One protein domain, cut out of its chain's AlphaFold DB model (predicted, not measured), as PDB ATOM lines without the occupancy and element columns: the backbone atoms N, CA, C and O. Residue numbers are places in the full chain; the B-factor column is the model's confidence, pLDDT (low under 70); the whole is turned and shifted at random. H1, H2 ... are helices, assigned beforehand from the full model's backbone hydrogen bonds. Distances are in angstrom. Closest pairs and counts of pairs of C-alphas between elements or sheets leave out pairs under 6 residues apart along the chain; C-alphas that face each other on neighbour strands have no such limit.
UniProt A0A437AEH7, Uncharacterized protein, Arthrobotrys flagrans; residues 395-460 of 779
ATOM      1  N   GLN A 395     235.306 174.945 330.289       58.28
ATOM      2  CA  GLN A 395     236.271 174.474 329.295       58.28
ATOM      3  C   GLN A 395     237.705 174.893 329.652       58.28
ATOM      4  O   GLN A 395     238.619 174.130 329.341       58.28
ATOM      5  N   LEU A 396     237.909 176.019 330.357       58.16
ATOM      6  CA  LEU A 396     239.237 176.446 330.826       58.16
ATOM      7  C   LEU A 396     239.789 175.476 331.877       58.16
ATOM      8  O   LEU A 396     240.874 174.946 331.691       58.16
ATOM      9  N   ALA A 397     238.979 175.095 332.870       57.59
ATOM     10  CA  ALA A 397     239.308 174.029 333.832       57.59
ATOM     11  C   ALA A 397     239.416 172.614 333.206       57.59
ATOM     12  O   ALA A 397     239.574 171.621 333.912       57.59
ATOM     13  N   SER A 398     239.291 172.497 331.876       66.12
ATOM     14  CA  SER A 398     239.575 171.265 331.135       66.12
ATOM     15  C   SER A 398     240.833 171.347 330.264       66.12
ATOM     16  O   SER A 398     241.188 170.326 329.677       66.12
ATOM     17  N   LEU A 399     241.502 172.512 330.189       66.25
ATOM     18  CA  LEU A 399     242.744 172.725 329.430       66.25
ATOM     19  C   LEU A 399     243.926 171.965 330.041       66.25
ATOM     20  O   LEU A 399     244.676 171.337 329.300       66.25
ATOM     21  N   ASP A 400     244.010 171.919 331.372       70.75
ATOM     22  CA  ASP A 400     245.057 171.232 332.149       70.75
ATOM     23  C   ASP A 400     245.161 169.724 331.836       70.75
ATOM     24  O   ASP A 400     246.150 169.074 332.156       70.75
ATOM     25  N   ARG A 401     244.130 169.145 331.200       85.31
ATOM     26  CA  ARG A 401     244.064 167.737 330.765       85.31
ATOM     27  C   ARG A 401     244.121 167.572 329.242       85.31
ATOM     28  O   ARG A 401     243.669 166.557 328.704       85.31
ATOM     29  N   LEU A 402     244.614 168.579 328.526       94.38
ATOM     30  CA  LEU A 402     244.788 168.541 327.081       94.38
ATOM     31  C   LEU A 402     246.259 168.392 326.715       94.38
ATOM     32  O   LEU A 402     247.101 169.148 327.181       94.38
ATOM     33  N   LEU A 403     246.550 167.458 325.814       95.31
ATOM     34  CA  LEU A 403     247.872 167.288 325.233       95.31
ATOM     35  C   LEU A 403     248.150 168.399 324.207       95.31
ATOM     36  O   LEU A 403     247.271 168.744 323.409       95.31
ATOM     37  N   ALA A 404     249.373 168.904 324.211       96.81
ATOM     38  CA  ALA A 404     249.901 169.955 323.359       96.81
ATOM     39  C   ALA A 404     250.098 169.520 321.897       96.81
ATOM     40  O   ALA A 404     249.992 168.344 321.531       96.81
ATOM     41  N   CYS A 405     250.494 170.473 321.049       97.94
ATOM     42  CA  CYS A 405     251.156 170.147 319.789       97.94
ATOM     43  C   CYS A 405     252.667 169.929 320.029       97.94
ATOM     44  O   CYS A 405     253.319 170.854 320.517       97.94
ATOM     45  N   PRO A 406     253.263 168.780 319.647       98.00
ATOM     46  CA  PRO A 406     254.695 168.512 319.833       98.00
ATOM     47  C   PRO A 406     255.628 169.575 319.248       98.00
ATOM     48  O   PRO A 406     256.642 169.904 319.853       98.00
ATOM     49  N   PHE A 407     255.256 170.152 318.103       98.12
ATOM     50  CA  PHE A 407     255.994 171.247 317.475       98.12
ATOM     51  C   PHE A 407     255.947 172.547 318.294       98.12
ATOM     52  O   PHE A 407     256.919 173.288 318.314       98.12
ATOM     53  N   ALA A 408     254.849 172.813 319.010       97.00
ATOM     54  CA  ALA A 408     254.725 173.986 319.882       97.00
ATOM     55  C   ALA A 408     255.449 173.804 321.226       97.00
ATOM     56  O   ALA A 408     255.905 174.780 321.805       97.00
ATOM     57  N   LYS A 409     255.579 172.558 321.702       96.75
ATOM     58  CA  LYS A 409     256.408 172.206 322.866       96.75
ATOM     59  C   LYS A 409     257.906 172.189 322.538       96.75
ATOM     60  O   LYS A 409     258.695 172.576 323.384       96.75
ATOM     61  N   GLY A 410     258.287 171.746 321.335       97.12
ATOM     62  CA  GLY A 410     259.687 171.712 320.889       97.12
ATOM     63  C   GLY A 410     260.214 173.043 320.336       97.12
ATOM     64  O   GLY A 410     261.405 173.307 320.419       97.12
ATOM     65  N   GLY A 411     259.336 173.887 319.787       96.62
ATOM     66  CA  GLY A 411     259.675 175.197 319.229       96.62
ATOM     67  C   GLY A 411     258.496 176.171 319.344       96.62
ATOM     68  O   GLY A 411     257.770 176.357 318.362       96.62
ATOM     69  N   PRO A 412     258.262 176.781 320.523       96.19
ATOM     70  CA  PRO A 412     257.091 177.628 320.766       96.19
ATOM     71  C   PRO A 412     257.051 178.869 319.863       96.19
ATOM     72  O   PRO A 412     255.984 179.225 319.362       96.19
ATOM     73  N   GLU A 413     258.205 179.481 319.589       96.00
ATOM     74  CA  GLU A 413     258.335 180.672 318.738       96.00
ATOM     75  C   GLU A 413     257.914 180.386 317.285       96.00
ATOM     76  O   GLU A 413     257.030 181.042 316.718       96.00
ATOM     77  N   THR A 414     258.495 179.336 316.696       97.25
ATOM     78  CA  THR A 414     258.235 178.916 315.311       97.25
ATOM     79  C   THR A 414     256.811 178.392 315.119       97.25
ATOM     80  O   THR A 414     256.237 178.545 314.039       97.25
ATOM     81  N   HIS A 415     256.191 177.841 316.169       96.81
ATOM     82  CA  HIS A 415     254.880 177.190 316.100       96.81
ATOM     83  C   HIS A 415     253.783 177.844 316.954       96.81
ATOM     84  O   HIS A 415     252.802 177.176 317.292       96.81
ATOM     85  N   HIS A 416     253.872 179.153 317.216       94.94
ATOM     86  CA  HIS A 416     252.902 179.931 318.007       94.94
ATOM     87  C   HIS A 416     251.419 179.615 317.699       94.94
ATOM     88  O   HIS A 416     250.620 179.433 318.613       94.94
ATOM     89  N   LYS A 417     251.053 179.402 316.420       96.12
ATOM     90  CA  LYS A 417     249.693 179.007 315.954       96.12
ATOM     91  C   LYS A 417     249.212 177.622 316.434       96.12
ATOM     92  O   LYS A 417     248.195 177.117 315.946       96.12
ATOM     93  N   CYS A 418     249.976 176.961 317.297       96.56
ATOM     94  CA  CYS A 418     249.714 175.638 317.848       96.56
ATOM     95  C   CYS A 418     249.810 175.573 319.383       96.56
ATOM     96  O   CYS A 418     249.532 174.501 319.918       96.56
ATOM     97  N   LEU A 419     250.157 176.672 320.071       93.00
ATOM     98  CA  LEU A 419     250.246 176.732 321.538       93.00
ATOM     99  C   LEU A 419     248.876 176.479 322.189       93.00
ATOM    100  O   LEU A 419     248.715 175.525 322.948       93.00
ATOM    101  N   ASP A 420     247.851 177.229 321.775       91.75
ATOM    102  CA  ASP A 420     246.476 177.145 322.306       91.75
ATOM    103  C   ASP A 420     245.762 175.802 322.028       91.75
ATOM    104  O   ASP A 420     244.615 175.586 322.426       91.75
ATOM    105  N   ILE A 421     246.388 174.891 321.275       91.31
ATOM    106  CA  ILE A 421     245.709 173.756 320.638       91.31
ATOM    107  C   ILE A 421     245.880 172.489 321.466       91.31
ATOM    108  O   ILE A 421     246.509 171.510 321.066       91.31
ATOM    109  N   GLY A 422     245.215 172.510 322.616       91.56
ATOM    110  CA  GLY A 422     245.036 171.335 323.449       91.56
ATOM    111  C   GLY A 422     244.129 170.272 322.800       91.56
ATOM    112  O   GLY A 422     243.070 170.565 322.234       91.56
ATOM    113  N   ARG A 423     244.509 168.996 322.922       95.44
ATOM    114  CA  ARG A 423     243.730 167.822 322.492       95.44
ATOM    115  C   ARG A 423     243.638 166.775 323.603       95.44
ATOM    116  O   ARG A 423     244.650 166.336 324.120       95.44
ATOM    117  N   LYS A 424     242.429 166.290 323.915       94.81
ATOM    118  CA  LYS A 424     242.171 165.333 325.020       94.81
ATOM    119  C   LYS A 424     242.900 163.981 324.924       94.81
ATOM    120  O   LYS A 424     242.851 163.209 325.873       94.81
ATOM    121  N   ASN A 425     243.483 163.632 323.776       96.81
ATOM    122  CA  ASN A 425     244.186 162.366 323.568       96.81
ATOM    123  C   ASN A 425     245.158 162.431 322.375       96.81
ATOM    124  O   ASN A 425     245.051 163.299 321.502       96.81
ATOM    125  N   LEU A 426     246.078 161.460 322.304       97.12
ATOM    126  CA  LEU A 426     247.077 161.363 321.232       97.12
ATOM    127  C   LEU A 426     246.448 161.205 319.837       97.12
ATOM    128  O   LEU A 426     247.062 161.600 318.851       97.12
ATOM    129  N   ALA A 427     245.225 160.676 319.723       97.62
ATOM    130  CA  ALA A 427     244.522 160.604 318.441       97.62
ATOM    131  C   ALA A 427     244.200 162.010 317.895       97.62
ATOM    132  O   ALA A 427     244.483 162.287 316.731       97.62
ATOM    133  N   GLY A 428     243.707 162.919 318.743       97.50
ATOM    134  CA  GLY A 428     243.478 164.322 318.387       97.50
ATOM    135  C   GLY A 428     244.770 165.099 318.103       97.50
ATOM    136  O   GLY A 428     244.785 165.941 317.204       97.50
ATOM    137  N   VAL A 429     245.869 164.790 318.806       97.94
ATOM    138  CA  VAL A 429     247.206 165.338 318.491       97.94
ATOM    139  C   VAL A 429     247.644 164.889 317.095       97.94
ATOM    140  O   VAL A 429     247.945 165.723 316.247       97.94
ATOM    141  N   LYS A 430     247.593 163.583 316.802       98.19
ATOM    142  CA  LYS A 430     247.913 163.030 315.474       98.19
ATOM    143  C   LYS A 430     247.030 163.596 314.363       98.19
ATOM    144  O   LYS A 430     247.509 163.807 313.253       98.19
ATOM    145  N   GLU A 431     245.757 163.863 314.644       97.88
ATOM    146  CA  GLU A 431     244.841 164.506 313.701       97.88
ATOM    147  C   GLU A 431     245.231 165.973 313.427       97.88
ATOM    148  O   GLU A 431     245.210 166.403 312.271       97.88
ATOM    149  N   ARG A 432     245.658 166.729 314.455       97.44
ATOM    150  CA  ARG A 432     246.229 168.081 314.293       97.44
ATOM    151  C   ARG A 432     247.524 168.040 313.483       97.44
ATOM    152  O   ARG A 432     247.617 168.762 312.494       97.44
ATOM    153  N   LEU A 433     248.471 167.170 313.838       98.06
ATOM    154  CA  LEU A 433     249.721 166.965 313.094       98.06
ATOM    155  C   LEU A 433     249.438 166.670 311.613       98.06
ATOM    156  O   LEU A 433     249.937 167.373 310.734       98.06
ATOM    157  N   LYS A 434     248.548 165.705 311.339       98.25
ATOM    158  CA  LYS A 434     248.103 165.350 309.984       98.25
ATOM    159  C   LYS A 434     247.572 166.564 309.219       98.25
ATOM    160  O   LYS A 434     247.934 166.741 308.064       98.25
ATOM    161  N   ARG A 435     246.694 167.378 309.820       97.38
ATOM    162  CA  ARG A 435     246.066 168.522 309.131       97.38
ATOM    163  C   ARG A 435     246.983 169.733 308.952       97.38
ATOM    164  O   ARG A 435     246.770 170.466 307.994       97.38
ATOM    165  N   ASN A 436     247.924 169.974 309.866       97.56
ATOM    166  CA  ASN A 436     248.597 171.274 309.980       97.56
ATOM    167  C   ASN A 436     250.123 171.261 309.846       97.56
ATOM    168  O   ASN A 436     250.676 172.335 309.652       97.56
ATOM    169  N   HIS A 437     250.785 170.102 309.934       97.81
ATOM    170  CA  HIS A 437     252.251 170.002 309.831       97.81
ATOM    171  C   HIS A 437     252.722 169.020 308.746       97.81
ATOM    172  O   HIS A 437     253.865 169.091 308.318       97.81
ATOM    173  N   PHE A 438     251.846 168.121 308.278       97.56
ATOM    174  CA  PHE A 438     252.187 167.086 307.291       97.56
ATOM    175  C   PHE A 438     251.189 167.010 306.121       97.56
ATOM    176  O   PHE A 438     250.856 165.921 305.673       97.56
ATOM    177  N   GLU A 439     250.628 168.137 305.669       96.56
ATOM    178  CA  GLU A 439     249.837 168.245 304.418       96.56
ATOM    179  C   GLU A 439     248.756 167.161 304.182       96.56
ATOM    180  O   GLU A 439     248.519 166.697 303.069       96.56
ATOM    181  N   LYS A 440     248.047 166.751 305.243       96.31
ATOM    182  CA  LYS A 440     247.050 165.655 305.261       96.31
ATOM    183  C   LYS A 440     247.643 164.234 305.146       96.31
ATOM    184  O   LYS A 440     246.873 163.273 305.235       96.31
ATOM    185  N   GLN A 441     248.960 164.060 305.069       97.75
ATOM    186  CA  GLN A 441     249.689 162.784 305.030       97.75
ATOM    187  C   GLN A 441     250.520 162.543 306.308       97.75
ATOM    188  O   GLN A 441     251.701 162.853 306.379       97.75
ATOM    189  N   LEU A 442     249.918 161.946 307.345       98.06
ATOM    190  CA  LEU A 442     250.635 161.662 308.600       98.06
ATOM    191  C   LEU A 442     251.721 160.575 308.402       98.06
ATOM    192  O   LEU A 442     251.357 159.462 308.003       98.06
ATOM    193  N   PRO A 443     253.002 160.829 308.753       98.06
ATOM    194  CA  PRO A 443     254.085 159.855 308.623       98.06
ATOM    195  C   PRO A 443     253.789 158.506 309.289       98.06
ATOM    196  O   PRO A 443     253.205 158.439 310.377       98.06
ATOM    197  N   ARG A 444     254.237 157.409 308.658       98.00
ATOM    198  CA  ARG A 444     253.955 156.028 309.104       98.00
ATOM    199  C   ARG A 444     254.425 155.762 310.541       98.00
ATOM    200  O   ARG A 444     253.734 155.062 311.277       98.00
ATOM    201  N   ASN A 445     255.531 156.380 310.951       97.94
ATOM    202  CA  ASN A 445     256.073 156.292 312.308       97.94
ATOM    203  C   ASN A 445     255.090 156.907 313.320       97.94
ATOM    204  O   ASN A 445     254.549 156.185 314.157       97.94
ATOM    205  N   ILE A 446     254.727 158.187 313.150       98.00
ATOM    206  CA  ILE A 446     253.737 158.888 313.991       98.00
ATOM    207  C   ILE A 446     252.387 158.156 313.995       98.00
ATOM    208  O   ILE A 446     251.729 158.059 315.034       98.00
ATOM    209  N   ARG A 447     251.961 157.581 312.861       97.88
ATOM    210  CA  ARG A 447     250.732 156.773 312.788       97.88
ATOM    211  C   ARG A 447     250.766 155.600 313.777       97.88
ATOM    212  O   ARG A 447     249.771 155.397 314.470       97.88
ATOM    213  N   HIS A 448     251.893 154.898 313.912       97.81
ATOM    214  CA  HIS A 448     252.039 153.743 314.806       97.81
ATOM    215  C   HIS A 448     252.426 154.080 316.261       97.81
ATOM    216  O   HIS A 448     252.048 153.323 317.154       97.81
ATOM    217  N   SER A 449     253.120 155.194 316.528       98.12
ATOM    218  CA  SER A 449     253.568 155.587 317.880       98.12
ATOM    219  C   SER A 449     252.424 155.605 318.902       98.12
ATOM    220  O   SER A 449     251.460 156.347 318.730       98.12
ATOM    221  N   ARG A 450     252.492 154.786 319.960       97.62
ATOM    222  CA  ARG A 450     251.420 154.690 320.976       97.62
ATOM    223  C   ARG A 450     251.570 155.661 322.155       97.62
ATOM    224  O   ARG A 450     250.603 155.839 322.884       97.62
ATOM    225  N   THR A 451     252.740 156.272 322.318       97.81
ATOM    226  CA  THR A 451     253.099 157.154 323.440       97.81
ATOM    227  C   THR A 451     253.419 158.573 322.950       97.81
ATOM    228  O   THR A 451     253.470 158.798 321.736       97.81
ATOM    229  N   TRP A 452     253.587 159.541 323.859       97.50
ATOM    230  CA  TRP A 452     253.849 160.943 323.504       97.50
ATOM    231  C   TRP A 452     255.269 161.128 322.975       97.50
ATOM    232  O   TRP A 452     255.456 161.671 321.893       97.50
ATOM    233  N   GLU A 453     256.251 160.591 323.686       97.88
ATOM    234  CA  GLU A 453     257.689 160.651 323.397       97.88
ATOM    235  C   GLU A 453     257.989 160.191 321.960       97.88
ATOM    236  O   GLU A 453     258.671 160.873 321.198       97.88
ATOM    237  N   LYS A 454     257.376 159.077 321.532       98.12
ATOM    238  CA  LYS A 454     257.506 158.529 320.167       98.12
ATOM    239  C   LYS A 454     256.723 159.301 319.097       98.12
ATOM    240  O   LYS A 454     256.816 158.965 317.916       98.12
ATOM    241  N   VAL A 455     255.910 160.281 319.477       98.19
ATOM    242  CA  VAL A 455     255.337 161.283 318.565       98.19
ATOM    243  C   VAL A 455     256.211 162.541 318.570       98.19
ATOM    244  O   VAL A 455     256.483 163.079 317.500       98.19
ATOM    245  N   PHE A 456     256.693 162.961 319.741       98.38
ATOM    246  CA  PHE A 456     257.531 164.138 319.944       98.38
ATOM    247  C   PHE A 456     258.875 164.033 319.218       98.38
ATOM    248  O   PHE A 456     259.137 164.858 318.351       98.38
ATOM    249  N   LEU A 457     259.654 162.970 319.445       97.69
ATOM    250  CA  LEU A 457     260.952 162.740 318.783       97.69
ATOM    251  C   LEU A 457     260.853 162.557 317.255       97.69
ATOM    252  O   LEU A 457     261.851 162.627 316.551       97.69
ATOM    253  N   VAL A 458     259.654 162.299 316.719       97.94
ATOM    254  CA  VAL A 458     259.421 162.196 315.263       97.94
ATOM    255  C   VAL A 458     258.920 163.525 314.673       97.94
ATOM    256  O   VAL A 458     258.936 163.698 313.458       97.94
ATOM    257  N   CYS A 459     258.486 164.471 315.511       98.06
ATOM    258  CA  CYS A 459     258.246 165.862 315.112       98.06
ATOM    259  C   CYS A 459     259.511 166.720 315.273       98.06
ATOM    260  O   CYS A 459     259.763 167.576 314.436       98.06
ATOM    261  N   ASN A 460     260.304 166.452 316.313       97.88
ATOM    262  CA  ASN A 460     261.528 167.165 316.667       97.88
ATOM    263  C   ASN A 460     262.709 166.162 316.643       97.88
ATOM    264  O   ASN A 460     263.100 165.670 317.703       97.88
TER     265      ASN A 460
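AT A GLANCE: This is residues 395 to 460 of the 779 residues of an uncharacterized protein of Arthrobotrys flagrans (UniProt A0A437AEH7). Four short helices and much loop make a small body: H1, H4 and H3 form an arc, and H2, the longest, lies on its hollow side, running in nearly the same direction as H4. A long loop, residues 411 to 425, leads from H1 to H2, and the first residues, 395 to 399, trail off at one end of the longest axis. The printed part has 66 residues, with four named helices in the order H1, H2, H3, H4 and no named strand; it is all helix by class, though under half of the residues, 28 of 66, are in named elements. The whole is compact, with a radius of gyration of the C-alphas of 11.3 A, and spans 34 by 25 by 20 A.

HOW THE PARTS SIT: H2, residues 426 to 436, touches no helix. It is close to but not clearly touching H3, residues 444 to 448; their closest C-alphas, of Lys 430 and Ile 446, are 7.3 A apart. H2 and H4, residues 453 to 459, are near each other, with 5 pairs of C-alphas within 10 A. H3 and H4 touch, with the closest C-alphas, of Ile 446 and Val 455, 5.4 A apart. H4 also touches H1, residues 406 to 410, the closest C-alphas being those of Pro 406 and Phe 456 at 5.2 A. H1 and H3 are apart; H1 and H2 are only just apart, at 8.2 A. Each O i to N i+4 pair is within hydrogen-bond range in H1, H2 and H3, and 2 of 3 are in H4.

IN THESE COORDINATES: H2 measures 15.1 A from C-alpha 426 at (247.077, 161.363, 321.232) to C-alpha 436. H4 measures 9.8 A, ending with C-alpha 459 at (258.246, 165.862, 315.112), H3 6.4 A and H1 6.0 A.

THE WHOLE: The C-alphas of Ala 397 and Arg 444 are the two farthest apart, 33.9 A. The link H1 to H2 is long, H2 to H3 short and H3 to H4 tight. The printed part has no cut; its mean pLDDT is 93.7, and residues 395 to 399 are under 70.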